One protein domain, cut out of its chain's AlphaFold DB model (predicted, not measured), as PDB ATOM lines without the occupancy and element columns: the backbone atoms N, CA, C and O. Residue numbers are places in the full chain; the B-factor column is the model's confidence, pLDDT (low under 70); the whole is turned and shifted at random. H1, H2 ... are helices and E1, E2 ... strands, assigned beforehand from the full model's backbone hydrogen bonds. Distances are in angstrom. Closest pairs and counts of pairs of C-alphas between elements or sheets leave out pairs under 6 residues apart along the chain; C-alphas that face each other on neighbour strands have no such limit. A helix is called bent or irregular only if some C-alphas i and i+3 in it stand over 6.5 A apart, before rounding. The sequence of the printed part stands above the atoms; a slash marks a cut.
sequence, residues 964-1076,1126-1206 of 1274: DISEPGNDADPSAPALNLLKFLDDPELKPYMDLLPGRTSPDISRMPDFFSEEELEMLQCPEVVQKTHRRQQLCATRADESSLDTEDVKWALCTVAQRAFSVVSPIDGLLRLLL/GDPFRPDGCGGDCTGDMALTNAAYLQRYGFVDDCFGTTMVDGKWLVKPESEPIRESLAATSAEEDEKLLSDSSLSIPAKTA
ATOM      1  N   ASP A 964     -12.761  13.597   5.643       86.56
ATOM      2  CA  ASP A 964     -11.401  14.052   5.368       86.56
ATOM      3  C   ASP A 964     -11.295  14.609   3.943       86.56
ATOM      4  O   ASP A 964     -11.628  13.934   2.970       86.56
ATOM      5  N   ILE A 965     -10.842  15.858   3.835       85.06
ATOM      6  CA  ILE A 965     -10.643  16.573   2.567       85.06
ATOM      7  C   ILE A 965      -9.169  16.948   2.334       85.06
ATOM      8  O   ILE A 965      -8.868  17.692   1.400       85.06
ATOM      9  N   SER A 966      -8.246  16.445   3.161       75.75
ATOM     10  CA  SER A 966      -6.792  16.675   3.055       75.75
ATOM     11  C   SER A 966      -6.215  16.208   1.707       75.75
ATOM     12  O   SER A 966      -6.761  15.306   1.072       75.75
ATOM     13  N   GLU A 967      -5.086  16.774   1.265       67.81
ATOM     14  CA  GLU A 967      -4.363  16.286   0.078       67.81
ATOM     15  C   GLU A 967      -2.871  16.081   0.402       67.81
ATOM     16  O   GLU A 967      -2.146  17.068   0.541       67.81
ATOM     17  N   PRO A 968      -2.381  14.823   0.489       53.88
ATOM     18  CA  PRO A 968      -1.037  14.505   0.972       53.88
ATOM     19  C   PRO A 968       0.103  15.284   0.297       53.88
ATOM     20  O   PRO A 968       0.598  14.915  -0.769       53.88
ATOM     21  N   GLY A 969       0.582  16.325   0.984       51.97
ATOM     22  CA  GLY A 969       1.704  17.160   0.548       51.97
ATOM     23  C   GLY A 969       1.318  18.503  -0.080       51.97
ATOM     24  O   GLY A 969       2.223  19.255  -0.440       51.97
ATOM     25  N   ASN A 970       0.024  18.826  -0.173       52.19
ATOM     26  CA  ASN A 970      -0.486  20.065  -0.771       52.19
ATOM     27  C   ASN A 970      -1.362  20.906   0.188       52.19
ATOM     28  O   ASN A 970      -1.874  21.953  -0.194       52.19
ATOM     29  N   ASP A 971      -1.491  20.512   1.462       47.81
ATOM     30  CA  ASP A 971      -2.426  21.087   2.456       47.81
ATOM     31  C   ASP A 971      -2.233  22.591   2.779       47.81
ATOM     32  O   ASP A 971      -3.026  23.193   3.516       47.81
ATOM     33  N   ALA A 972      -1.176  23.208   2.242       47.31
ATOM     34  CA  ALA A 972      -0.935  24.649   2.284       47.31
ATOM     35  C   ALA A 972      -1.792  25.441   1.274       47.31
ATOM     36  O   ALA A 972      -2.055  26.618   1.512       47.31
ATOM     37  N   ASP A 973      -2.241  24.817   0.180       61.25
ATOM     38  CA  ASP A 973      -3.167  25.409  -0.788       61.25
ATOM     39  C   ASP A 973      -4.622  25.152  -0.332       61.25
ATOM     40  O   ASP A 973      -5.013  23.997  -0.138       61.25
ATOM     41  N   PRO A 974      -5.462  26.186  -0.125       60.34
ATOM     42  CA  PRO A 974      -6.863  25.986   0.243       60.34
ATOM     43  C   PRO A 974      -7.718  25.420  -0.905       60.34
ATOM     44  O   PRO A 974      -8.775  24.850  -0.635       60.34
ATOM     45  N   SER A 975      -7.280  25.538  -2.164       70.56
ATOM     46  CA  SER A 975      -8.035  25.072  -3.333       70.56
ATOM     47  C   SER A 975      -8.001  23.553  -3.524       70.56
ATOM     48  O   SER A 975      -8.974  22.990  -4.018       70.56
ATOM     49  N   ALA A 976      -6.958  22.859  -3.058       75.12
ATOM     50  CA  ALA A 976      -6.895  21.398  -3.144       75.12
ATOM     51  C   ALA A 976      -7.994  20.709  -2.293       75.12
ATOM     52  O   ALA A 976      -8.774  19.931  -2.849       75.12
ATOM     53  N   PRO A 977      -8.194  21.055  -1.004       76.19
ATOM     54  CA  PRO A 977      -9.317  20.533  -0.222       76.19
ATOM     55  C   PRO A 977     -10.699  20.944  -0.742       76.19
ATOM     56  O   PRO A 977     -11.664  20.205  -0.560       76.19
ATOM     57  N   ALA A 978     -10.804  22.076  -1.442       83.06
ATOM     58  CA  ALA A 978     -12.039  22.470  -2.120       83.06
ATOM     59  C   ALA A 978     -12.369  21.548  -3.308       83.06
ATOM     60  O   ALA A 978     -13.494  21.061  -3.423       83.06
ATOM     61  N   LEU A 979     -11.375  21.232  -4.145       85.75
ATOM     62  CA  LEU A 979     -11.505  20.246  -5.221       85.75
ATOM     63  C   LEU A 979     -11.743  18.826  -4.682       85.75
ATOM     64  O   LEU A 979     -12.379  18.024  -5.361       85.75
ATOM     65  N   ASN A 980     -11.287  18.501  -3.465       86.06
ATOM     66  CA  ASN A 980     -11.665  17.259  -2.783       86.06
ATOM     67  C   ASN A 980     -13.127  17.260  -2.320       86.06
ATOM     68  O   ASN A 980     -13.815  16.276  -2.565       86.06
ATOM     69  N   LEU A 981     -13.631  18.349  -1.726       87.69
ATOM     70  CA  LEU A 981     -15.036  18.447  -1.306       87.69
ATOM     71  C   LEU A 981     -16.011  18.200  -2.471       87.69
ATOM     72  O   LEU A 981     -16.982  17.464  -2.309       87.69
ATOM     73  N   LEU A 982     -15.722  18.739  -3.661       88.12
ATOM     74  CA  LEU A 982     -16.560  18.531  -4.852       88.12
ATOM     75  C   LEU A 982     -16.695  17.050  -5.258       88.12
ATOM     76  O   LEU A 982     -17.726  16.671  -5.805       88.12
ATOM     77  N   LYS A 983     -15.714  16.191  -4.938       86.50
ATOM     78  CA  LYS A 983     -15.758  14.742  -5.228       86.50
ATOM     79  C   LYS A 983     -16.751  13.981  -4.339       86.50
ATOM     80  O   LYS A 983     -17.136  12.872  -4.692       86.50
ATOM     81  N   PHE A 984     -17.152  14.560  -3.206       84.12
ATOM     82  CA  PHE A 984     -18.035  13.934  -2.215       84.12
ATOM     83  C   PHE A 984     -19.507  14.376  -2.324       84.12
ATOM     84  O   PHE A 984     -20.349  13.858  -1.594       84.12
ATOM     85  N   LEU A 985     -19.844  15.318  -3.216       79.75
ATOM     86  CA  LEU A 985     -21.208  15.859  -3.344       79.75
ATOM     87  C   LEU A 985     -22.251  14.816  -3.771       79.75
ATOM     88  O   LEU A 985     -23.362  14.805  -3.240       79.75
ATOM     89  N   ASP A 986     -21.881  13.944  -4.709       76.94
ATOM     90  CA  ASP A 986     -22.745  12.885  -5.245       76.94
ATOM     91  C   ASP A 986     -22.627  11.558  -4.467       76.94
ATOM     92  O   ASP A 986     -23.207  10.547  -4.871       76.94
ATOM     93  N   ASP A 987     -21.884  11.531  -3.354       80.69
ATOM     94  CA  ASP A 987     -21.682  10.321  -2.555       80.69
ATOM     95  C   ASP A 987     -22.975   9.945  -1.790       80.69
ATOM     96  O   ASP A 987     -23.434  10.704  -0.922       80.69
ATOM     97  N   PRO A 988     -23.588   8.776  -2.068       78.88
ATOM     98  CA  PRO A 988     -24.842   8.375  -1.438       78.88
ATOM     99  C   PRO A 988     -24.695   8.037   0.052       78.88
ATOM    100  O   PRO A 988     -25.696   8.083   0.767       78.88
ATOM    101  N   GLU A 989     -23.491   7.718   0.543       81.44
ATOM    102  CA  GLU A 989     -23.250   7.506   1.971       81.44
ATOM    103  C   GLU A 989     -23.179   8.844   2.720       81.44
ATOM    104  O   GLU A 989     -23.697   8.945   3.833       81.44
ATOM    105  N   LEU A 990     -22.590   9.882   2.116       84.56
ATOM    106  CA  LEU A 990     -22.396  11.199   2.742       84.56
ATOM    107  C   LEU A 990     -23.584  12.158   2.547       84.56
ATOM    108  O   LEU A 990     -23.684  13.179   3.238       84.56
ATOM    109  N   LYS A 991     -24.516  11.823   1.646       83.81
ATOM    110  CA  LYS A 991     -25.666  12.662   1.281       83.81
ATOM    111  C   LYS A 991     -26.471  13.255   2.456       83.81
ATOM    112  O   LYS A 991     -26.831  14.426   2.348       83.81
ATOM    113  N   PRO A 992     -26.733  12.557   3.584       87.69
ATOM    114  CA  PRO A 992     -27.465  13.144   4.714       87.69
ATOM    115  C   PRO A 992     -26.790  14.363   5.361       87.69
ATOM    116  O   PRO A 992     -27.487  15.175   5.960       87.69
ATOM    117  N   TYR A 993     -25.468  14.525   5.223       88.25
ATOM    118  CA  TYR A 993     -24.768  15.759   5.600       88.25
ATOM    119  C   TYR A 993     -24.696  16.765   4.441       88.25
ATOM    120  O   TYR A 993     -24.892  17.958   4.665       88.25
ATOM    121  N   MET A 994     -24.485  16.308   3.200       86.44
ATOM    122  CA  MET A 994     -24.452  17.203   2.029       86.44
ATOM    123  C   MET A 994     -25.781  17.955   1.832       86.44
ATOM    124  O   MET A 994     -25.763  19.135   1.492       86.44
ATOM    125  N   ASP A 995     -26.920  17.317   2.138       83.81
ATOM    126  CA  ASP A 995     -28.258  17.936   2.163       83.81
ATOM    127  C   ASP A 995     -28.379  19.105   3.181       83.81
ATOM    128  O   ASP A 995     -29.309  19.906   3.071       83.81
ATOM    129  N   LEU A 996     -27.474  19.227   4.168       82.25
ATOM    130  CA  LEU A 996     -27.457  20.318   5.161       82.25
ATOM    131  C   LEU A 996     -26.480  21.460   4.836       82.25
ATOM    132  O   LEU A 996     -26.570  22.525   5.463       82.25
ATOM    133  N   LEU A 997     -25.564  21.277   3.880       83.25
ATOM    134  CA  LEU A 997     -24.612  22.320   3.499       83.25
ATOM    135  C   LEU A 997     -25.330  23.523   2.849       83.25
ATOM    136  O   LEU A 997     -26.338  23.358   2.157       83.25
ATOM    137  N   PRO A 998     -24.835  24.757   3.055       78.06
ATOM    138  CA  PRO A 998     -25.476  25.950   2.517       78.06
ATOM    139  C   PRO A 998     -25.337  26.000   0.989       78.06
ATOM    140  O   PRO A 998     -24.230  26.029   0.452       78.06
ATOM    141  N   GLY A 999     -26.465  26.032   0.273       77.56
ATOM    142  CA  GLY A 999     -26.486  26.101  -1.192       77.56
ATOM    143  C   GLY A 999     -25.846  27.381  -1.751       77.56
ATOM    144  O   GLY A 999     -25.715  28.386  -1.055       77.56
ATOM    145  N   ARG A1000     -25.485  27.368  -3.040       73.25
ATOM    146  CA  ARG A1000     -24.739  28.454  -3.718       73.25
ATOM    147  C   ARG A1000     -25.385  29.840  -3.587       73.25
ATOM    148  O   ARG A1000     -24.688  30.833  -3.440       73.25
ATOM    149  N   THR A1001     -26.715  29.894  -3.603       70.81
ATOM    150  CA  THR A1001     -27.526  31.120  -3.490       70.81
ATOM    151  C   THR A1001     -27.973  31.442  -2.057       70.81
ATOM    152  O   THR A1001     -28.783  32.345  -1.857       70.81
ATOM    153  N   SER A1002     -27.484  30.713  -1.049       75.12
ATOM    154  CA  SER A1002     -27.833  30.949   0.360       75.12
ATOM    155  C   SER A1002     -27.297  32.294   0.882       75.12
ATOM    156  O   SER A1002     -26.275  32.784   0.387       75.12
ATOM    157  N   PRO A1003     -27.914  32.884   1.925       69.00
ATOM    158  CA  PRO A1003     -27.348  34.035   2.633       69.00
ATOM    159  C   PRO A1003     -25.936  33.770   3.185       69.00
ATOM    160  O   PRO A1003     -25.083  34.651   3.121       69.00
ATOM    161  N   ASP A1004     -25.665  32.553   3.666       67.88
ATOM    162  CA  ASP A1004     -24.375  32.160   4.256       67.88
ATOM    163  C   ASP A1004     -23.209  32.223   3.245       67.88
ATOM    164  O   ASP A1004     -22.085  32.587   3.598       67.88
ATOM    165  N   ILE A1005     -23.474  31.888   1.975       75.12
ATOM    166  CA  ILE A1005     -22.481  31.896   0.889       75.12
ATOM    167  C   ILE A1005     -22.459  33.244   0.152       75.12
ATOM    168  O   ILE A1005     -21.387  33.796  -0.084       75.12
ATOM    169  N   SER A1006     -23.621  33.823  -0.166       74.81
ATOM    170  CA  SER A1006     -23.713  35.086  -0.925       74.81
ATOM    171  C   SER A1006     -23.190  36.320  -0.174       74.81
ATOM    172  O   SER A1006     -22.933  37.350  -0.790       74.81
ATOM    173  N   ARG A1007     -22.965  36.229   1.143       75.62
ATOM    174  CA  ARG A1007     -22.261  37.261   1.929       75.62
ATOM    175  C   ARG A1007     -20.737  37.265   1.737       75.62
ATOM    176  O   ARG A1007     -20.075  38.141   2.291       75.62
ATOM    177  N   MET A1008     -20.159  36.310   1.005       76.75
ATOM    178  CA  MET A1008     -18.705  36.194   0.836       76.75
ATOM    179  C   MET A1008     -18.193  37.034  -0.351       76.75
ATOM    180  O   MET A1008     -18.765  36.922  -1.437       76.75
ATOM    181  N   PRO A1009     -17.093  37.809  -0.203       76.88
ATOM    182  CA  PRO A1009     -16.585  38.705  -1.251       76.88
ATOM    183  C   PRO A1009     -16.312  38.042  -2.605       76.88
ATOM    184  O   PRO A1009     -16.419  38.683  -3.642       76.88
ATOM    185  N   ASP A1010     -15.978  36.755  -2.621       82.12
ATOM    186  CA  ASP A1010     -15.680  35.992  -3.837       82.12
ATOM    187  C   ASP A1010     -16.889  35.867  -4.796       82.12
ATOM    188  O   ASP A1010     -16.695  35.617  -5.990       82.12
ATOM    189  N   PHE A1011     -18.108  36.116  -4.294       84.94
ATOM    190  CA  PHE A1011     -19.362  36.212  -5.055       84.94
ATOM    191  C   PHE A1011     -19.843  37.655  -5.300       84.94
ATOM    192  O   PHE A1011     -20.896  37.841  -5.908       84.94
ATOM    193  N   PHE A1012     -19.119  38.676  -4.832       86.81
ATOM    194  CA  PHE A1012     -19.503  40.077  -5.039       86.81
ATOM    195  C   PHE A1012     -19.204  40.496  -6.485       86.81
ATOM    196  O   PHE A1012     -18.193  40.088  -7.066       86.81
ATOM    197  N   SER A1013     -20.063  41.344  -7.049       89.25
ATOM    198  CA  SER A1013     -19.763  42.071  -8.286       89.25
ATOM    199  C   SER A1013     -18.702  43.159  -8.058       89.25
ATOM    200  O   SER A1013     -18.449  43.559  -6.923       89.25
ATOM    201  N   GLU A1014     -18.105  43.679  -9.134       89.19
ATOM    202  CA  GLU A1014     -17.117  44.771  -9.063       89.19
ATOM    203  C   GLU A1014     -17.660  45.994  -8.293       89.19
ATOM    204  O   GLU A1014     -16.978  46.524  -7.419       89.19
ATOM    205  N   GLU A1015     -18.921  46.378  -8.528       88.38
ATOM    206  CA  GLU A1015     -19.592  47.479  -7.817       88.38
ATOM    207  C   GLU A1015     -19.696  47.211  -6.301       88.38
ATOM    208  O   GLU A1015     -19.496  48.105  -5.478       88.38
ATOM    209  N   GLU A1016     -19.967  45.965  -5.906       88.94
ATOM    210  CA  GLU A1016     -20.080  45.544  -4.503       88.94
ATOM    211  C   GLU A1016     -18.703  45.351  -3.837       88.94
ATOM    212  O   GLU A1016     -18.575  45.525  -2.621       88.94
ATOM    213  N   LEU A1017     -17.654  45.064  -4.617       85.44
ATOM    214  CA  LEU A1017     -16.262  45.079  -4.161       85.44
ATOM    215  C   LEU A1017     -15.762  46.512  -3.930       85.44
ATOM    216  O   LEU A1017     -15.163  46.776  -2.887       85.44
ATOM    217  N   GLU A1018     -16.059  47.462  -4.823       86.75
ATOM    218  CA  GLU A1018     -15.749  48.886  -4.610       86.75
ATOM    219  C   GLU A1018     -16.400  49.429  -3.323       86.75
ATOM    220  O   GLU A1018     -15.778  50.188  -2.569       86.75
ATOM    221  N   MET A1019     -17.615  48.968  -2.991       87.69
ATOM    222  CA  MET A1019     -18.299  49.331  -1.744       87.69
ATOM    223  C   MET A1019     -17.550  48.925  -0.462       87.69
ATOM    224  O   MET A1019     -17.870  49.480   0.592       87.69
ATOM    225  N   LEU A1020     -16.552  48.036  -0.510       81.94
ATOM    226  CA  LEU A1020     -15.736  47.674   0.661       81.94
ATOM    227  C   LEU A1020     -14.783  48.793   1.118       81.94
ATOM    228  O   LEU A1020     -14.308  48.730   2.250       81.94
ATOM    229  N   GLN A1021     -14.478  49.788   0.266       85.88
ATOM    230  CA  GLN A1021     -13.541  50.896   0.552       85.88
ATOM    231  C   GLN A1021     -12.199  50.441   1.179       85.88
ATOM    232  O   GLN A1021     -11.627  51.097   2.050       85.88
ATOM    233  N   CYS A1022     -11.697  49.278   0.754       80.44
ATOM    234  CA  CYS A1022     -10.474  48.674   1.280       80.44
ATOM    235  C   CYS A1022      -9.691  47.998   0.136       80.44
ATOM    236  O   CYS A1022      -9.867  46.797  -0.102       80.44
ATOM    237  N   PRO A1023      -8.832  48.742  -0.595       80.56
ATOM    238  CA  PRO A1023      -8.234  48.282  -1.856       80.56
ATOM    239  C   PRO A1023      -7.468  46.955  -1.763       80.56
ATOM    240  O   PRO A1023      -7.520  46.140  -2.682       80.56
ATOM    241  N   GLU A1024      -6.807  46.685  -0.636       71.94
ATOM    242  CA  GLU A1024      -6.093  45.420  -0.408       71.94
ATOM    243  C   GLU A1024      -7.028  44.209  -0.263       71.94
ATOM    244  O   GLU A1024      -6.680  43.101  -0.673       71.94
ATOM    245  N   VAL A1025      -8.226  44.406   0.299       71.81
ATOM    246  CA  VAL A1025      -9.238  43.349   0.453       71.81
ATOM    247  C   VAL A1025      -9.850  43.004  -0.904       71.81
ATOM    248  O   VAL A1025     -10.015  41.825  -1.226       71.81
ATOM    249  N   VAL A1026     -10.103  44.028  -1.723       80.62
ATOM    250  CA  VAL A1026     -10.544  43.894  -3.117       80.62
ATOM    251  C   VAL A1026      -9.480  43.155  -3.939       80.62
ATOM    252  O   VAL A1026      -9.761  42.102  -4.510       80.62
ATOM    253  N   GLN A1027      -8.217  43.597  -3.889       75.62
ATOM    254  CA  GLN A1027      -7.121  42.946  -4.617       75.62
ATOM    255  C   GLN A1027      -6.902  41.482  -4.193       75.62
ATOM    256  O   GLN A1027      -6.666  40.626  -5.048       75.62
ATOM    257  N   LYS A1028      -6.988  41.163  -2.892       70.88
ATOM    258  CA  LYS A1028      -6.907  39.775  -2.400       70.88
ATOM    259  C   LYS A1028      -8.084  38.925  -2.895       70.88
ATOM    260  O   LYS A1028      -7.870  37.777  -3.275       70.88
ATOM    261  N   THR A1029      -9.288  39.489  -2.965       78.12
ATOM    262  CA  THR A1029     -10.484  38.789  -3.463       78.12
ATOM    263  C   THR A1029     -10.393  38.492  -4.962       78.12
ATOM    264  O   THR A1029     -10.586  37.341  -5.346       78.12
ATOM    265  N   HIS A1030      -9.963  39.442  -5.800       82.12
ATOM    266  CA  HIS A1030      -9.735  39.168  -7.228       82.12
ATOM    267  C   HIS A1030      -8.710  38.046  -7.460       82.12
ATOM    268  O   HIS A1030      -8.911  37.201  -8.331       82.12
ATOM    269  N   ARG A1031      -7.630  37.982  -6.663       78.25
ATOM    270  CA  ARG A1031      -6.650  36.881  -6.748       78.25
ATOM    271  C   ARG A1031      -7.278  35.521  -6.415       78.25
ATOM    272  O   ARG A1031      -6.933  34.536  -7.062       78.25
ATOM    273  N   ARG A1032      -8.212  35.450  -5.452       75.94
ATOM    274  CA  ARG A1032      -8.971  34.218  -5.156       75.94
ATOM    275  C   ARG A1032      -9.952  33.866  -6.276       75.94
ATOM    276  O   ARG A1032      -9.968  32.719  -6.705       75.94
ATOM    277  N   GLN A1033     -10.690  34.835  -6.819       83.94
ATOM    278  CA  GLN A1033     -11.587  34.619  -7.965       83.94
ATOM    279  C   GLN A1033     -10.827  34.095  -9.199       83.94
ATOM    280  O   GLN A1033     -11.274  33.144  -9.840       83.94
ATOM    281  N   GLN A1034      -9.642  34.650  -9.486       84.00
ATOM    282  CA  GLN A1034      -8.742  34.173 -10.545       84.00
ATOM    283  C   GLN A1034      -8.206  32.759 -10.264       84.00
ATOM    284  O   GLN A1034      -8.140  31.943 -11.184       84.00
ATOM    285  N   LEU A1035      -7.867  32.438  -9.009       81.50
ATOM    286  CA  LEU A1035      -7.466  31.085  -8.612       81.50
ATOM    287  C   LEU A1035      -8.610  30.078  -8.813       81.50
ATOM    288  O   LEU A1035      -8.375  29.018  -9.383       81.50
ATOM    289  N   CYS A1036      -9.842  30.414  -8.414       84.56
ATOM    290  CA  CYS A1036     -11.016  29.565  -8.631       84.56
ATOM    291  C   CYS A1036     -11.256  29.286 -10.119       84.56
ATOM    292  O   CYS A1036     -11.434  28.128 -10.482       84.56
ATOM    293  N   ALA A1037     -11.195  30.313 -10.975       86.75
ATOM    294  CA  ALA A1037     -11.316  30.143 -12.425       86.75
ATOM    295  C   ALA A1037     -10.195  29.249 -12.992       86.75
ATOM    296  O   ALA A1037     -10.471  28.283 -13.694       86.75
ATOM    297  N   THR A1038      -8.938  29.491 -12.596       86.56
ATOM    298  CA  THR A1038      -7.787  28.673 -13.030       86.56
ATOM    299  C   THR A1038      -7.949  27.204 -12.619       86.56
ATOM    300  O   THR A1038      -7.726  26.308 -13.427       86.56
ATOM    301  N   ARG A1039      -8.381  26.938 -11.377       83.75
ATOM    302  CA  ARG A1039      -8.623  25.575 -10.873       83.75
ATOM    303  C   ARG A1039      -9.832  24.903 -11.528       83.75
ATOM    304  O   ARG A1039      -9.813  23.683 -11.694       83.75
ATOM    305  N   ALA A1040     -10.856  25.670 -11.896       88.38
ATOM    306  CA  ALA A1040     -12.015  25.186 -12.640       88.38
ATOM    307  C   ALA A1040     -11.616  24.753 -14.063       88.38
ATOM    308  O   ALA A1040     -11.902  23.618 -14.443       88.38
ATOM    309  N   ASP A1041     -10.851  25.586 -14.780       88.75
ATOM    310  CA  ASP A1041     -10.283  25.264 -16.097       88.75
ATOM    311  C   ASP A1041      -9.363  24.028 -16.038       88.75
ATOM    312  O   ASP A1041      -9.528  23.091 -16.821       88.75
ATOM    313  N   GLU A1042      -8.429  23.976 -15.075       87.00
ATOM    314  CA  GLU A1042      -7.525  22.828 -14.863       87.00
ATOM    315  C   GLU A1042      -8.275  21.515 -14.582       87.00
ATOM    316  O   GLU A1042      -7.815  20.443 -14.982       87.00
ATOM    317  N   SER A1043      -9.425  21.589 -13.903       82.19
ATOM    318  CA  SER A1043     -10.203  20.422 -13.459       82.19
ATOM    319  C   SER A1043     -11.386  20.075 -14.371       82.19
ATOM    320  O   SER A1043     -12.030  19.052 -14.151       82.19
ATOM    321  N   SER A1044     -11.688  20.904 -15.381       88.56
ATOM    322  CA  SER A1044     -12.930  20.840 -16.177       88.56
ATOM    323  C   SER A1044     -14.213  20.899 -15.325       88.56
ATOM    324  O   SER A1044     -15.166  20.156 -15.563       88.56
ATOM    325  N   LEU A1045     -14.223  21.783 -14.324       88.94
ATOM    326  CA  LEU A1045     -15.350  22.051 -13.421       88.94
ATOM    327  C   LEU A1045     -15.929  23.452 -13.672       88.94
ATOM    328  O   LEU A1045     -15.327  24.264 -14.368       88.94
ATOM    329  N   ASP A1046     -17.094  23.752 -13.099       89.69
ATOM    330  CA  ASP A1046     -17.655  25.106 -13.139       89.69
ATOM    331  C   ASP A1046     -16.967  26.033 -12.112       89.69
ATOM    332  O   ASP A1046     -16.543  25.610 -11.033       89.69
ATOM    333  N   THR A1047     -16.833  27.318 -12.448       88.75
ATOM    334  CA  THR A1047     -16.134  28.291 -11.593       88.75
ATOM    335  C   THR A1047     -16.911  28.622 -10.316       88.75
ATOM    336  O   THR A1047     -16.294  28.834  -9.270       88.75
ATOM    337  N   GLU A1048     -18.246  28.626 -10.349       87.50
ATOM    338  CA  GLU A1048     -19.072  28.859  -9.163       87.50
ATOM    339  C   GLU A1048     -19.097  27.633  -8.238       87.50
ATOM    340  O   GLU A1048     -19.182  27.801  -7.022       87.50
ATOM    341  N   ASP A1049     -18.932  26.414  -8.769       87.56
ATOM    342  CA  ASP A1049     -18.706  25.194  -7.976       87.56
ATOM    343  C   ASP A1049     -17.393  25.283  -7.188       87.56
ATOM    344  O   ASP A1049     -17.374  25.045  -5.978       87.56
ATOM    345  N   VAL A1050     -16.297  25.676  -7.848       87.31
ATOM    346  CA  VAL A1050     -14.981  25.821  -7.202       87.31
ATOM    347  C   VAL A1050     -14.978  26.975  -6.194       87.31
ATOM    348  O   VAL A1050     -14.468  26.800  -5.086       87.31
ATOM    349  N   LYS A1051     -15.603  28.122  -6.509       85.62
ATOM    350  CA  LYS A1051     -15.826  29.205  -5.532       85.62
ATOM    351  C   LYS A1051     -16.633  28.718  -4.331       85.62
ATOM    352  O   LYS A1051     -16.231  28.977  -3.197       85.62
ATOM    353  N   TRP A1052     -17.749  28.022  -4.563       88.56
ATOM    354  CA  TRP A1052     -18.615  27.505  -3.503       88.56
ATOM    355  C   TRP A1052     -17.852  26.541  -2.596       88.56
ATOM    356  O   TRP A1052     -17.844  26.744  -1.387       88.56
ATOM    357  N   ALA A1053     -17.126  25.572  -3.155       86.75
ATOM    358  CA  ALA A1053     -16.373  24.611  -2.359       86.75
ATOM    359  C   ALA A1053     -15.208  25.261  -1.597       86.75
ATOM    360  O   ALA A1053     -15.013  24.954  -0.421       86.75
ATOM    361  N   LEU A1054     -14.471  26.200  -2.212       81.50
ATOM    362  CA  LEU A1054     -13.429  26.972  -1.521       81.50
ATOM    363  C   LEU A1054     -14.024  27.731  -0.331       81.50
ATOM    364  O   LEU A1054     -13.449  27.731   0.758       81.50
ATOM    365  N   CYS A1055     -15.204  28.321  -0.531       76.69
ATOM    366  CA  CYS A1055     -15.950  28.993   0.517       76.69
ATOM    367  C   CYS A1055     -16.359  28.020   1.628       76.69
ATOM    368  O   CYS A1055     -15.920  28.179   2.762       76.69
ATOM    369  N   THR A1056     -17.127  26.973   1.322       79.44
ATOM    370  CA  THR A1056     -17.599  25.986   2.303       79.44
ATOM    371  C   THR A1056     -16.448  25.381   3.115       79.44
ATOM    372  O   THR A1056     -16.564  25.270   4.334       79.44
ATOM    373  N   VAL A1057     -15.302  25.081   2.492       77.00
ATOM    374  CA  VAL A1057     -14.097  24.612   3.197       77.00
ATOM    375  C   VAL A1057     -13.523  25.678   4.136       77.00
ATOM    376  O   VAL A1057     -13.272  25.374   5.301       77.00
ATOM    377  N   ALA A1058     -13.341  26.925   3.683       71.44
ATOM    378  CA  ALA A1058     -12.818  28.012   4.522       71.44
ATOM    379  C   ALA A1058     -13.721  28.341   5.730       71.44
ATOM    380  O   ALA A1058     -13.241  28.825   6.757       71.44
ATOM    381  N   GLN A1059     -15.021  28.062   5.604       69.56
ATOM    382  CA  GLN A1059     -16.039  28.283   6.627       69.56
ATOM    383  C   GLN A1059     -16.137  27.136   7.652       69.56
ATOM    384  O   GLN A1059     -16.249  27.393   8.852       69.56
ATOM    385  N   ARG A1060     -16.122  25.878   7.181       75.88
ATOM    386  CA  ARG A1060     -16.573  24.694   7.944       75.88
ATOM    387  C   ARG A1060     -15.494  23.644   8.220       75.88
ATOM    388  O   ARG A1060     -15.737  22.727   9.003       75.88
ATOM    389  N   ALA A1061     -14.312  23.745   7.607       76.00
ATOM    390  CA  ALA A1061     -13.252  22.758   7.799       76.00
ATOM    391  C   ALA A1061     -12.378  23.049   9.030       76.00
ATOM    392  O   ALA A1061     -11.789  24.120   9.186       76.00
ATOM    393  N   PHE A1062     -12.224  22.037   9.878       76.56
ATOM    394  CA  PHE A1062     -11.381  22.051  11.062       76.56
ATOM    395  C   PHE A1062     -10.015  21.450  10.728       76.56
ATOM    396  O   PHE A1062      -9.915  20.360  10.169       76.56
ATOM    397  N   SER A1063      -8.942  22.152  11.094       72.75
ATOM    398  CA  SER A1063      -7.581  21.610  11.014       72.75
ATOM    399  C   SER A1063      -7.253  20.895  12.326       72.75
ATOM    400  O   SER A1063      -7.149  21.529  13.375       72.75
ATOM    401  N   VAL A1064      -7.138  19.571  12.271       69.69
ATOM    402  CA  VAL A1064      -7.092  18.664  13.422       69.69
ATOM    403  C   VAL A1064      -5.812  17.830  13.363       69.69
ATOM    404  O   VAL A1064      -5.532  17.179  12.363       69.69
ATOM    405  N   VAL A1065      -5.024  17.811  14.441       62.66
ATOM    406  CA  VAL A1065      -3.795  17.000  14.497       62.66
ATOM    407  C   VAL A1065      -4.132  15.561  14.901       62.66
ATOM    408  O   VAL A1065      -4.398  15.294  16.074       62.66
ATOM    409  N   SER A1066      -4.101  14.636  13.938       62.16
ATOM    410  CA  SER A1066      -4.184  13.193  14.184       62.16
ATOM    411  C   SER A1066      -2.920  12.675  14.893       62.16
ATOM    412  O   SER A1066      -1.805  13.061  14.528       62.16
ATOM    413  N   PRO A1067      -3.048  11.728  15.846       53.84
ATOM    414  CA  PRO A1067      -1.914  11.055  16.474       53.84
ATOM    415  C   PRO A1067      -1.029  10.228  15.528       53.84
ATOM    416  O   PRO A1067       0.060   9.817  15.937       53.84
ATOM    417  N   ILE A1068      -1.508   9.907  14.320       56.12
ATOM    418  CA  ILE A1068      -0.820   9.023  13.360       56.12
ATOM    419  C   ILE A1068      -0.671   9.688  11.990       56.12
ATOM    420  O   ILE A1068       0.398   9.604  11.390       56.12
ATOM    421  N   ASP A1069      -1.717  10.365  11.523       54.00
ATOM    422  CA  ASP A1069      -1.852  10.793  10.124       54.00
ATOM    423  C   ASP A1069      -1.360  12.236   9.889       54.00
ATOM    424  O   ASP A1069      -1.271  12.699   8.756       54.00
ATOM    425  N   GLY A1070      -0.971  12.944  10.957       64.94
ATOM    426  CA  GLY A1070      -0.442  14.306  10.888       64.94
ATOM    427  C   GLY A1070      -1.534  15.366  10.996       64.94
ATOM    428  O   GLY A1070      -2.379  15.294  11.883       64.94
ATOM    429  N   LEU A1071      -1.487  16.394  10.148       67.44
ATOM    430  CA  LEU A1071      -2.507  17.443  10.121       67.44
ATOM    431  C   LEU A1071      -3.617  17.041   9.146       67.44
ATOM    432  O   LEU A1071      -3.406  17.099   7.942       67.44
ATOM    433  N   LEU A1072      -4.785  16.675   9.670       72.38
ATOM    434  CA  LEU A1072      -5.985  16.431   8.874       72.38
ATOM    435  C   LEU A1072      -6.789  17.727   8.731       72.38
ATOM    436  O   LEU A1072      -6.934  18.483   9.696       72.38
ATOM    437  N   ARG A1073      -7.362  17.971   7.552       77.75
ATOM    438  CA  ARG A1073      -8.408  18.974   7.335       77.75
ATOM    439  C   ARG A1073      -9.739  18.242   7.194       77.75
ATOM    440  O   ARG A1073     -10.012  17.631   6.167       77.75
ATOM    441  N   LEU A1074     -10.546  18.296   8.251       83.06
ATOM    442  CA  LEU A1074     -11.800  17.555   8.377       83.06
ATOM    443  C   LEU A1074     -13.000  18.499   8.313       83.06
ATOM    444  O   LEU A1074     -13.012  19.525   8.993       83.06
ATOM    445  N   LEU A1075     -14.057  18.118   7.601       85.56
ATOM    446  CA  LEU A1075     -15.400  18.591   7.943       85.56
ATOM    447  C   LEU A1075     -15.890  17.782   9.151       85.56
ATOM    448  O   LEU A1075     -15.721  16.560   9.190       85.56
ATOM    449  N   LEU A1076     -16.473  18.465  10.142       87.69
ATOM    450  CA  LEU A1076     -16.993  17.868  11.379       87.69
ATOM    451  C   LEU A1076     -18.516  18.085  11.458       87.69
ATOM    452  O   LEU A1076     -18.946  19.039  12.113       87.69
ATOM    453  N   GLY A1126      -7.968  28.991  18.572       41.72
ATOM    454  CA  GLY A1126      -6.682  29.220  19.247       41.72
ATOM    455  C   GLY A1126      -5.656  28.087  19.079       41.72
ATOM    456  O   GLY A1126      -6.002  26.962  18.724       41.72
ATOM    457  N   ASP A1127      -4.391  28.391  19.387       32.62
ATOM    458  CA  ASP A1127      -3.287  27.420  19.437       32.62
ATOM    459  C   ASP A1127      -3.520  26.381  20.562       32.62
ATOM    460  O   ASP A1127      -3.673  26.782  21.723       32.62
ATOM    461  N   PRO A1128      -3.543  25.064  20.266       32.97
ATOM    462  CA  PRO A1128      -3.772  24.019  21.264       32.97
ATOM    463  C   PRO A1128      -2.587  23.759  22.218       32.97
ATOM    464  O   PRO A1128      -2.705  22.886  23.075       32.97
ATOM    465  N   PHE A1129      -1.457  24.472  22.100       32.34
ATOM    466  CA  PHE A1129      -0.236  24.228  22.890       32.34
ATOM    467  C   PHE A1129       0.112  25.310  23.936       32.34
ATOM    468  O   PHE A1129       1.276  25.428  24.332       32.34
ATOM    469  N   ARG A1130      -0.861  26.088  24.435       34.03
ATOM    470  CA  ARG A1130      -0.654  26.964  25.612       34.03
ATOM    471  C   ARG A1130      -1.008  26.265  26.941       34.03
ATOM    472  O   ARG A1130      -1.931  25.455  26.948       34.03
ATOM    473  N   PRO A1131      -0.303  26.556  28.060       29.34
ATOM    474  CA  PRO A1131      -0.553  25.893  29.351       29.34
ATOM    475  C   PRO A1131      -1.841  26.359  30.043       29.34
ATOM    476  O   PRO A1131      -2.434  25.610  30.817       29.34
ATOM    477  N   ASP A1132      -2.251  27.594  29.758       28.55
ATOM    478  CA  ASP A1132      -3.413  28.262  30.335       28.55
ATOM    479  C   ASP A1132      -4.567  28.280  29.313       28.55
ATOM    480  O   ASP A1132      -4.342  28.373  28.102       28.55
ATOM    481  N   GLY A1133      -5.810  28.152  29.790       33.94
ATOM    482  CA  GLY A1133      -6.993  27.950  28.941       33.94
ATOM    483  C   GLY A1133      -7.336  29.136  28.024       33.94
ATOM    484  O   GLY A1133      -7.252  30.283  28.437       33.94
ATOM    485  N   CYS A1134      -7.788  28.815  26.804       30.80
ATOM    486  CA  CYS A1134      -7.919  29.708  25.640       30.80
ATOM    487  C   CYS A1134      -6.584  30.384  25.244       30.80
ATOM    488  O   CYS A1134      -6.075  31.307  25.871       30.80
ATOM    489  N   GLY A1135      -5.979  29.909  24.151       29.03
ATOM    490  CA  GLY A1135      -4.647  30.341  23.712       29.03
ATOM    491  C   GLY A1135      -4.561  31.741  23.080       29.03
ATOM    492  O   GLY A1135      -3.580  32.019  22.390       29.03
ATOM    493  N   GLY A1136      -5.555  32.606  23.280       27.22
ATOM    494  CA  GLY A1136      -5.674  33.946  22.693       27.22
ATOM    495  C   GLY A1136      -6.296  34.932  23.683       27.22
ATOM    496  O   GLY A1136      -6.698  34.537  24.772       27.22
ATOM    497  N   ASP A1137      -6.364  36.215  23.330       30.05
ATOM    498  CA  ASP A1137      -6.907  37.236  24.233       30.05
ATOM    499  C   ASP A1137      -8.442  37.276  24.150       30.05
ATOM    500  O   ASP A1137      -9.043  38.206  23.614       30.05
ATOM    501  N   CYS A1138      -9.095  36.245  24.702       34.31
ATOM    502  CA  CYS A1138     -10.562  36.112  24.770       34.31
ATOM    503  C   CYS A1138     -11.244  37.231  25.605       34.31
ATOM    504  O   CYS A1138     -12.468  37.252  25.752       34.31
ATOM    505  N   THR A1139     -10.444  38.153  26.154       29.38
ATOM    506  CA  THR A1139     -10.817  39.373  26.884       29.38
ATOM    507  C   THR A1139     -10.335  40.673  26.219       29.38
ATOM    508  O   THR A1139     -10.647  41.752  26.723       29.38
ATOM    509  N   GLY A1140      -9.597  40.587  25.108       34.78
ATOM    510  CA  GLY A1140      -9.045  41.715  24.351       34.78
ATOM    511  C   GLY A1140      -9.583  41.829  22.919       34.78
ATOM    512  O   GLY A1140      -9.718  42.946  22.419       34.78
ATOM    513  N   ASP A1141      -9.951  40.711  22.285       29.58
ATOM    514  CA  ASP A1141     -10.611  40.684  20.972       29.58
ATOM    515  C   ASP A1141     -12.146  40.650  21.122       29.58
ATOM    516  O   ASP A1141     -12.711  39.733  21.722       29.58
ATOM    517  N   MET A1142     -12.846  41.639  20.550       28.73
ATOM    518  CA  MET A1142     -14.317  41.692  20.554       28.73
ATOM    519  C   MET A1142     -14.920  40.675  19.573       28.73
ATOM    520  O   MET A1142     -14.748  40.793  18.357       28.73
ATOM    521  N   ALA A1143     -15.704  39.721  20.078       39.81
ATOM    522  CA  ALA A1143     -16.413  38.744  19.250       39.81
ATOM    523  C   ALA A1143     -17.648  39.354  18.555       39.81
ATOM    524  O   ALA A1143     -18.739  39.355  19.119       39.81
ATOM    525  N   LEU A1144     -17.505  39.862  17.322       37.06
ATOM    526  CA  LEU A1144     -18.628  40.451  16.574       37.06
ATOM    527  C   LEU A1144     -18.674  40.084  15.075       37.06
ATOM    528  O   LEU A1144     -17.998  40.689  14.243       37.06
ATOM    529  N   THR A1145     -19.656  39.243  14.726       39.12
ATOM    530  CA  THR A1145     -20.282  39.096  13.387       39.12
ATOM    531  C   THR A1145     -19.423  38.529  12.241       39.12
ATOM    532  O   THR A1145     -18.218  38.313  12.365       39.12
ATOM    533  N   ASN A1146     -20.054  38.353  11.071       36.41
ATOM    534  CA  ASN A1146     -19.429  37.967   9.797       36.41
ATOM    535  C   ASN A1146     -18.224  38.841   9.379       36.41
ATOM    536  O   ASN A1146     -17.410  38.407   8.567       36.41
ATOM    537  N   ALA A1147     -18.042  40.033   9.958       37.97
ATOM    538  CA  ALA A1147     -16.825  40.823   9.771       37.97
ATOM    539  C   ALA A1147     -15.548  40.087  10.245       37.97
ATOM    540  O   ALA A1147     -14.503  40.205   9.605       37.97
ATOM    541  N   ALA A1148     -15.630  39.273  11.305       43.84
ATOM    542  CA  ALA A1148     -14.526  38.427  11.774       43.84
ATOM    543  C   ALA A1148     -14.359  37.138  10.938       43.84
ATOM    544  O   ALA A1148     -13.274  36.568  10.859       43.84
ATOM    545  N   TYR A1149     -15.412  36.694  10.250       44.66
ATOM    546  CA  TYR A1149     -15.386  35.535   9.348       44.66
ATOM    547  C   TYR A1149     -14.538  35.811   8.099       44.66
ATOM    548  O   TYR A1149     -13.748  34.964   7.680       44.66
ATOM    549  N   LEU A1150     -14.595  37.050   7.588       43.69
ATOM    550  CA  LEU A1150     -13.665  37.550   6.572       43.69
ATOM    551  C   LEU A1150     -12.208  37.346   7.003       43.69
ATOM    552  O   LEU A1150     -11.396  36.909   6.200       43.69
ATOM    553  N   GLN A1151     -11.874  37.559   8.278       43.72
ATOM    554  CA  GLN A1151     -10.517  37.387   8.813       43.72
ATOM    555  C   GLN A1151      -9.969  35.951   8.630       43.72
ATOM    556  O   GLN A1151      -8.754  35.773   8.517       43.72
ATOM    557  N   ARG A1152     -10.848  34.939   8.515       42.22
ATOM    558  CA  ARG A1152     -10.501  33.535   8.211       42.22
ATOM    559  C   ARG A1152     -10.262  33.253   6.719       42.22
ATOM    560  O   ARG A1152      -9.554  32.302   6.401       42.22
ATOM    561  N   TYR A1153     -10.761  34.090   5.806       40.41
ATOM    562  CA  TYR A1153     -10.713  33.916   4.337       40.41
ATOM    563  C   TYR A1153      -9.345  34.221   3.681       40.41
ATOM    564  O   TYR A1153      -9.251  34.725   2.558       40.41
ATOM    565  N   GLY A1154      -8.246  33.928   4.381       42.38
ATOM    566  CA  GLY A1154      -6.896  34.055   3.825       42.38
ATOM    567  C   GLY A1154      -6.382  35.493   3.673       42.38
ATOM    568  O   GLY A1154      -5.494  35.736   2.864       42.38
ATOM    569  N   PHE A1155      -6.880  36.456   4.459       44.53
ATOM    570  CA  PHE A1155      -6.270  37.800   4.514       44.53
ATOM    571  C   PHE A1155      -4.972  37.846   5.337       44.53
ATOM    572  O   PHE A1155      -4.317  38.894   5.352       44.53
ATOM    573  N   VAL A1156      -4.598  36.714   5.953       34.94
ATOM    574  CA  VAL A1156      -3.363  36.467   6.716       34.94
ATOM    575  C   VAL A1156      -2.131  36.581   5.815       34.94
ATOM    576  O   VAL A1156      -1.562  35.600   5.346       34.94
ATOM    577  N   ASP A1157      -1.727  37.825   5.611       33.78
ATOM    578  CA  ASP A1157      -0.348  38.210   5.346       33.78
ATOM    579  C   ASP A1157       0.274  38.710   6.666       33.78
ATOM    580  O   ASP A1157      -0.459  38.994   7.622       33.78
ATOM    581  N   ASP A1158       1.599  38.871   6.725       34.12
ATOM    582  CA  ASP A1158       2.357  39.228   7.949       34.12
ATOM    583  C   ASP A1158       1.919  40.593   8.556       34.12
ATOM    584  O   ASP A1158       2.280  40.932   9.683       34.12
ATOM    585  N   CYS A1159       1.113  41.370   7.818       34.94
ATOM    586  CA  CYS A1159       0.612  42.703   8.162       34.94
ATOM    587  C   CYS A1159      -0.694  42.739   8.995       34.94
ATOM    588  O   CYS A1159      -0.949  43.761   9.634       34.94
ATOM    589  N   PHE A1160      -1.531  41.683   8.987       38.91
ATOM    590  CA  PHE A1160      -2.959  41.773   9.396       38.91
ATOM    591  C   PHE A1160      -3.453  40.758  10.450       38.91
ATOM    592  O   PHE A1160      -4.660  40.645  10.689       38.91
ATOM    593  N   GLY A1161      -2.559  40.001  11.091       37.03
ATOM    594  CA  GLY A1161      -2.943  39.030  12.126       37.03
ATOM    595  C   GLY A1161      -3.644  39.690  13.324       37.03
ATOM    596  O   GLY A1161      -3.101  40.623  13.910       37.03
ATOM    597  N   THR A1162      -4.832  39.194  13.704       39.34
ATOM    598  CA  THR A1162      -5.727  39.676  14.796       39.34
ATOM    599  C   THR A1162      -6.230  41.131  14.713       39.34
ATOM    600  O   THR A1162      -7.396  41.381  14.999       39.34
ATOM    601  N   THR A1163      -5.443  42.088  14.220       38.81
ATOM    602  CA  THR A1163      -5.662  43.533  14.430       38.81
ATOM    603  C   THR A1163      -6.913  44.153  13.797       38.81
ATOM    604  O   THR A1163      -7.250  45.278  14.148       38.81
ATOM    605  N   MET A1164      -7.641  43.490  12.886       42.03
ATOM    606  CA  MET A1164      -8.815  44.105  12.225       42.03
ATOM    607  C   MET A1164      -9.852  44.679  13.206       42.03
ATOM    608  O   MET A1164     -10.480  45.687  12.890       42.03
ATOM    609  N   VAL A1165      -9.982  44.081  14.393       46.12
ATOM    610  CA  VAL A1165     -10.963  44.449  15.427       46.12
ATOM    611  C   VAL A1165     -10.536  45.670  16.260       46.12
ATOM    612  O   VAL A1165     -11.392  46.384  16.776       46.12
ATOM    613  N   ASP A1166      -9.232  45.943  16.383       50.12
ATOM    614  CA  ASP A1166      -8.702  46.921  17.346       50.12
ATOM    615  C   ASP A1166      -8.356  48.301  16.764       50.12
ATOM    616  O   ASP A1166      -8.040  49.223  17.512       50.12
ATOM    617  N   GLY A1167      -8.372  48.443  15.435       58.16
ATOM    618  CA  GLY A1167      -8.059  49.689  14.727       58.16
ATOM    619  C   GLY A1167      -6.596  50.162  14.803       58.16
ATOM    620  O   GLY A1167      -6.224  51.065  14.053       58.16
ATOM    621  N   LYS A1168      -5.728  49.547  15.623       67.38
ATOM    622  CA  LYS A1168      -4.332  49.984  15.855       67.38
ATOM    623  C   LYS A1168      -3.476  49.935  14.592       67.38
ATOM    624  O   LYS A1168      -2.531  50.706  14.439       67.38
ATOM    625  N   TRP A1169      -3.805  49.032  13.674       68.50
ATOM    626  CA  TRP A1169      -3.157  48.916  12.370       68.50
ATOM    627  C   TRP A1169      -3.542  50.046  11.406       68.50
ATOM    628  O   TRP A1169      -2.658  50.563  10.734       68.50
ATOM    629  N   LEU A1170      -4.805  50.499  11.387       70.81
ATOM    630  CA  LEU A1170      -5.270  51.569  10.487       70.81
ATOM    631  C   LEU A1170      -4.539  52.898  10.736       70.81
ATOM    632  O   LEU A1170      -4.350  53.685   9.812       70.81
ATOM    633  N   VAL A1171      -4.091  53.137  11.972       76.38
ATOM    634  CA  VAL A1171      -3.326  54.333  12.368       76.38
ATOM    635  C   VAL A1171      -1.857  54.279  11.900       76.38
ATOM    636  O   VAL A1171      -1.172  55.301  11.899       76.38
ATOM    637  N   LYS A1172      -1.352  53.125  11.436       78.50
ATOM    638  CA  LYS A1172       0.015  53.007  10.898       78.50
ATOM    639  C   LYS A1172       0.181  53.777   9.570       78.50
ATOM    640  O   LYS A1172      -0.790  53.945   8.823       78.50
ATOM    641  N   PRO A1173       1.420  54.166   9.204       74.62
ATOM    642  CA  PRO A1173       1.723  54.700   7.872       74.62
ATOM    643  C   PRO A1173       1.386  53.713   6.743       74.62
ATOM    644  O   PRO A1173       0.870  54.108   5.709       74.62
ATOM    645  N   GLU A1174       1.615  52.417   6.972       73.56
ATOM    646  CA  GLU A1174       1.386  51.332   6.001       73.56
ATOM    647  C   GLU A1174      -0.066  51.268   5.487       73.56
ATOM    648  O   GLU A1174      -0.295  50.890   4.345       73.56
ATOM    649  N   SER A1175      -1.045  51.680   6.301       75.94
ATOM    650  CA  SER A1175      -2.480  51.613   5.980       75.94
ATOM    651  C   SER A1175      -3.066  52.939   5.474       75.94
ATOM    652  O   SER A1175      -4.283  53.131   5.476       75.94
ATOM    653  N   GLU A1176      -2.213  53.861   5.022       82.12
ATOM    654  CA  GLU A1176      -2.610  55.148   4.439       82.12
ATOM    655  C   GLU A1176      -3.598  55.028   3.261       82.12
ATOM    656  O   GLU A1176      -4.643  55.678   3.336       82.12
ATOM    657  N   PRO A1177      -3.410  54.138   2.260       80.88
ATOM    658  CA  PRO A1177      -4.362  54.007   1.148       80.88
ATOM    659  C   PRO A1177      -5.751  53.514   1.584       80.88
ATOM    660  O   PRO A1177      -6.762  53.825   0.956       80.88
ATOM    661  N   ILE A1178      -5.821  52.751   2.682       80.19
ATOM    662  CA  ILE A1178      -7.088  52.294   3.267       80.19
ATOM    663  C   ILE A1178      -7.757  53.445   4.030       80.19
ATOM    664  O   ILE A1178      -8.963  53.638   3.893       80.19
ATOM    665  N   ARG A1179      -6.994  54.270   4.766       86.25
ATOM    666  CA  ARG A1179      -7.517  55.504   5.385       86.25
ATOM    667  C   ARG A1179      -8.076  56.479   4.344       86.25
ATOM    668  O   ARG A1179      -9.146  57.037   4.571       86.25
ATOM    669  N   GLU A1180      -7.393  56.659   3.213       88.12
ATOM    670  CA  GLU A1180      -7.872  57.495   2.104       88.12
ATOM    671  C   GLU A1180      -9.161  56.941   1.478       88.12
ATOM    672  O   GLU A1180     -10.114  57.692   1.276       88.12
ATOM    673  N   SER A1181      -9.238  55.627   1.234       86.19
ATOM    674  CA  SER A1181     -10.435  54.993   0.661       86.19
ATOM    675  C   SER A1181     -11.646  55.044   1.608       86.19
ATOM    676  O   SER A1181     -12.751  55.377   1.178       86.19
ATOM    677  N   LEU A1182     -11.441  54.808   2.910       85.69
ATOM    678  CA  LEU A1182     -12.492  54.905   3.932       85.69
ATOM    679  C   LEU A1182     -12.990  56.344   4.155       85.69
ATOM    680  O   LEU A1182     -14.120  56.524   4.607       85.69
ATOM    681  N   ALA A1183     -12.191  57.366   3.833       86.75
ATOM    682  CA  ALA A1183     -12.589  58.769   3.965       86.75
ATOM    683  C   ALA A1183     -13.650  59.218   2.935       86.75
ATOM    684  O   ALA A1183     -14.172  60.326   3.048       86.75
ATOM    685  N   ALA A1184     -13.996  58.375   1.953       88.00
ATOM    686  CA  ALA A1184     -14.973  58.693   0.911       88.00
ATOM    687  C   ALA A1184     -16.434  58.789   1.408       88.00
ATOM    688  O   ALA A1184     -17.240  59.459   0.766       88.00
ATOM    689  N   THR A1185     -16.786  58.151   2.534       89.69
ATOM    690  CA  THR A1185     -18.086  58.326   3.224       89.69
ATOM    691  C   THR A1185     -17.920  58.265   4.744       89.69
ATOM    692  O   THR A1185     -17.032  57.580   5.251       89.69
ATOM    693  N   SER A1186     -18.786  58.935   5.504       88.88
ATOM    694  CA  SER A1186     -18.826  58.828   6.972       88.88
ATOM    695  C   SER A1186     -19.535  57.553   7.456       88.88
ATOM    696  O   SER A1186     -20.321  56.937   6.731       88.88
ATOM    697  N   ALA A1187     -19.300  57.160   8.712       83.69
ATOM    698  CA  ALA A1187     -20.007  56.030   9.325       83.69
ATOM    699  C   ALA A1187     -21.513  56.324   9.490       83.69
ATOM    700  O   ALA A1187     -22.344  55.426   9.387       83.69
ATOM    701  N   GLU A1188     -21.863  57.594   9.692       87.69
ATOM    702  CA  GLU A1188     -23.223  58.118   9.821       87.69
ATOM    703  C   GLU A1188     -23.970  58.230   8.473       87.69
ATOM    704  O   GLU A1188     -25.196  58.374   8.450       87.69
ATOM    705  N   GLU A1189     -23.260  58.181   7.342       88.75
ATOM    706  CA  GLU A1189     -23.834  57.990   6.002       88.75
ATOM    707  C   GLU A1189     -23.989  56.503   5.679       88.75
ATOM    708  O   GLU A1189     -25.047  56.092   5.204       88.75
ATOM    709  N   ASP A1190     -22.993  55.682   6.023       87.25
ATOM    710  CA  ASP A1190     -23.054  54.229   5.848       87.25
ATOM    711  C   ASP A1190     -24.192  53.593   6.680       87.25
ATOM    712  O   ASP A1190     -24.893  52.714   6.184       87.25
ATOM    713  N   GLU A1191     -24.461  54.090   7.895       85.88
ATOM    714  CA  GLU A1191     -25.640  53.721   8.703       85.88
ATOM    715  C   GLU A1191     -26.966  53.980   7.966       85.88
ATOM    716  O   GLU A1191     -27.867  53.144   7.979       85.88
ATOM    717  N   LYS A1192     -27.091  55.130   7.289       87.75
ATOM    718  CA  LYS A1192     -28.311  55.483   6.545       87.75
ATOM    719  C   LYS A1192     -28.479  54.594   5.321       87.75
ATOM    720  O   LYS A1192     -29.598  54.167   5.046       87.75
ATOM    721  N   LEU A1193     -27.388  54.275   4.623       86.44
ATOM    722  CA  LEU A1193     -27.409  53.343   3.496       86.44
ATOM    723  C   LEU A1193     -27.867  51.942   3.927       86.44
ATOM    724  O   LEU A1193     -28.683  51.344   3.237       86.44
ATOM    725  N   LEU A1194     -27.445  51.445   5.096       81.00
ATOM    726  CA  LEU A1194     -27.903  50.144   5.616       81.00
ATOM    727  C   LEU A1194     -29.417  50.071   5.890       81.00
ATOM    728  O   LEU A1194     -29.968  48.972   5.922       81.00
ATOM    729  N   SER A1195     -30.099  51.213   6.048       81.50
ATOM    730  CA  SER A1195     -31.564  51.259   6.188       81.50
ATOM    731  C   SER A1195     -32.330  51.088   4.865       81.50
ATOM    732  O   SER A1195     -33.548  50.900   4.887       81.50
ATOM    733  N   ASP A1196     -31.646  51.111   3.714       85.06
ATOM    734  CA  ASP A1196     -32.272  50.922   2.406       85.06
ATOM    735  C   ASP A1196     -32.602  49.438   2.153       85.06
ATOM    736  O   ASP A1196     -31.738  48.555   2.064       85.06
ATOM    737  N   SER A1197     -33.896  49.144   2.012       76.56
ATOM    738  CA  SER A1197     -34.379  47.792   1.748       76.56
ATOM    739  C   SER A1197     -33.994  47.275   0.357       76.56
ATOM    740  O   SER A1197     -33.860  46.060   0.214       76.56
ATOM    741  N   SER A1198     -33.734  48.151  -0.621       83.94
ATOM    742  CA  SER A1198     -33.446  47.795  -2.019       83.94
ATOM    743  C   SER A1198     -32.033  47.253  -2.274       83.94
ATOM    744  O   SER A1198     -31.826  46.556  -3.266       83.94
ATOM    745  N   LEU A1199     -31.073  47.512  -1.377       83.69
ATOM    746  CA  LEU A1199     -29.695  47.022  -1.515       83.69
ATOM    747  C   LEU A1199     -29.604  45.488  -1.449       83.69
ATOM    748  O   LEU A1199     -30.300  44.843  -0.656       83.69
ATOM    749  N   SER A1200     -28.689  44.910  -2.228       84.56
ATOM    750  CA  SER A1200     -28.394  43.472  -2.231       84.56
ATOM    751  C   SER A1200     -27.794  42.994  -0.894       84.56
ATOM    752  O   SER A1200     -27.328  43.788  -0.070       84.56
ATOM    753  N   ILE A1201     -27.791  41.674  -0.664       78.62
ATOM    754  CA  ILE A1201     -27.123  41.067   0.503       78.62
ATOM    755  C   ILE A1201     -25.597  41.325   0.472       78.62
ATOM    756  O   ILE A1201     -25.074  41.763   1.504       78.62
ATOM    757  N   PRO A1202     -24.882  41.158  -0.663       81.75
ATOM    758  CA  PRO A1202     -23.495  41.606  -0.802       81.75
ATOM    759  C   PRO A1202     -23.285  43.092  -0.480       81.75
ATOM    760  O   PRO A1202     -22.468  43.409   0.381       81.75
ATOM    761  N   ALA A1203     -24.060  44.006  -1.080       84.44
ATOM    762  CA  ALA A1203     -23.905  45.451  -0.883       84.44
ATOM    763  C   ALA A1203     -24.097  45.857   0.586       84.44
ATOM    764  O   ALA A1203     -23.274  46.584   1.145       84.44
ATOM    765  N   LYS A1204     -25.135  45.328   1.251       79.94
ATOM    766  CA  LYS A1204     -25.344  45.517   2.697       79.94
ATOM    767  C   LYS A1204     -24.148  45.009   3.509       79.94
ATOM    768  O   LYS A1204     -23.689  45.706   4.410       79.94
ATOM    769  N   THR A1205     -23.592  43.852   3.150       74.88
ATOM    770  CA  THR A1205     -22.407  43.277   3.815       74.88
ATOM    771  C   THR A1205     -21.157  44.145   3.611       74.88
ATOM    772  O   THR A1205     -20.433  44.412   4.572       74.88
ATOM    773  N   ALA A1206     -20.931  44.657   2.398       79.38
ATOM    774  CA  ALA A1206     -19.806  45.536   2.078       79.38
ATOM    775  C   ALA A1206     -19.874  46.878   2.828       79.38
ATOM    776  O   ALA A1206     -18.886  47.316   3.424       79.38
TER     777      ALA A1206
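What this domain is: This is residues 964 to 1076 and 1126 to 1206 of the 1274 residues of the protein "MCA1 protein" of Symbiodinium microadriaticum (UniProt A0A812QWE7). The long helix H5 runs along one side of the domain and joins two groups of smaller parts: towards its end H6 crosses it, with H1 across H6 and the hairpin E1 E2 leading on from H6, while near its start lie H4 and H8, with H10 on H4 and H9 near H10. H7 lies close to the mean of the C-alphas, between two long unnamed stretches, residues 1126 to 1145 and 1153 to 1172, and residues 987 to 992 stick out. The 194 printed residues have ten named helices and two strands, in the order H1 to H6, E1, E2, H7 to H10; the class is mostly helix, and the two-stranded sheet is antiparallel. The whole is compact, with a radius of gyration of the C-alphas of 18.6 A and spans of 51 by 46 by 29 A.

How they stand to each other: Start at H1, residues 975 to 982; H2, residues 991 to 994, touches no helix. H3 is residues 1003 to 1006, H4 residues 1014 to 1018, H5 residues 1023 to 1043 and H6 residues 1047 to 1060. H1 touches H6 about perpendicular, at 82 degrees, the closest C-alphas being those of Ala 978 and Leu 1054, 4.7 A. H5, with residues 1033 to 1041 alone, touches H6 at a steep tilt of 63 degrees, opposite ways; C-alphas 1037 and 1047 are closest, 5.2 A. H3 only just touches H6, with 3 pairs of C-alphas within 8 A, closest 1005 and 1055, 7.2 A. Next find the hairpin of E1, residues 1061 to 1066, and E2, residues 1070 to 1075: N 1064 and O 1072 are within hydrogen-bond range at 2.8 A. H7, residues 1146 to 1152, only just touches H6, with 3 pairs; C-alphas 1152 and 1058 are closest, 7.0 A. H8, residues 1173 to 1182, is irregular, with C-alphas 1174 and 1177 8.0 A apart; it touches H5 at Pro 1023 and Ile 1178, the closest C-alphas, 6.6 A. H9, residues 1187 to 1194, is close to but not clearly touching H10, residues 1201 to 1206; C-alphas 1194 and 1204 are closest, 6.0 A. H10 touches H4, closest C-alphas 1203 and 1016, 5.3 A. Every O i to N i+4 pair is within hydrogen-bond range in H1, H4, H5, H6 and H10, against 4 of 6 in H8, 3 of 4 in H9 and 1 of 3 in H7, where 3 of 4 O i to N i+3 pairs are; H2 and H3 are too short for an i+4 pair.

Where its parts are: Find C-alpha 975 at (-8.035, 25.072, -3.333), where H1 begins. H5 runs 30.2 A from C-alpha 1023 at (-8.234, 48.282, -1.856); H6 is 19.9 A long, E2 15.8 A and H8 14.8 A. H10 ends at C-alpha 1206, (-19.806, 45.536, 2.078).

The domain as a whole: The C-alphas of Ile 1068 and Glu 1189 are farthest apart, 54.6 A. Residues 1077 to 1125 are not printed, and C-alphas 1076 and 1126 are 17.2 A apart across the cut. The link from H7 to H8 is long. Mean pLDDT of the printed part is 70.1, and residues 1126 to 1169 are among those under 70.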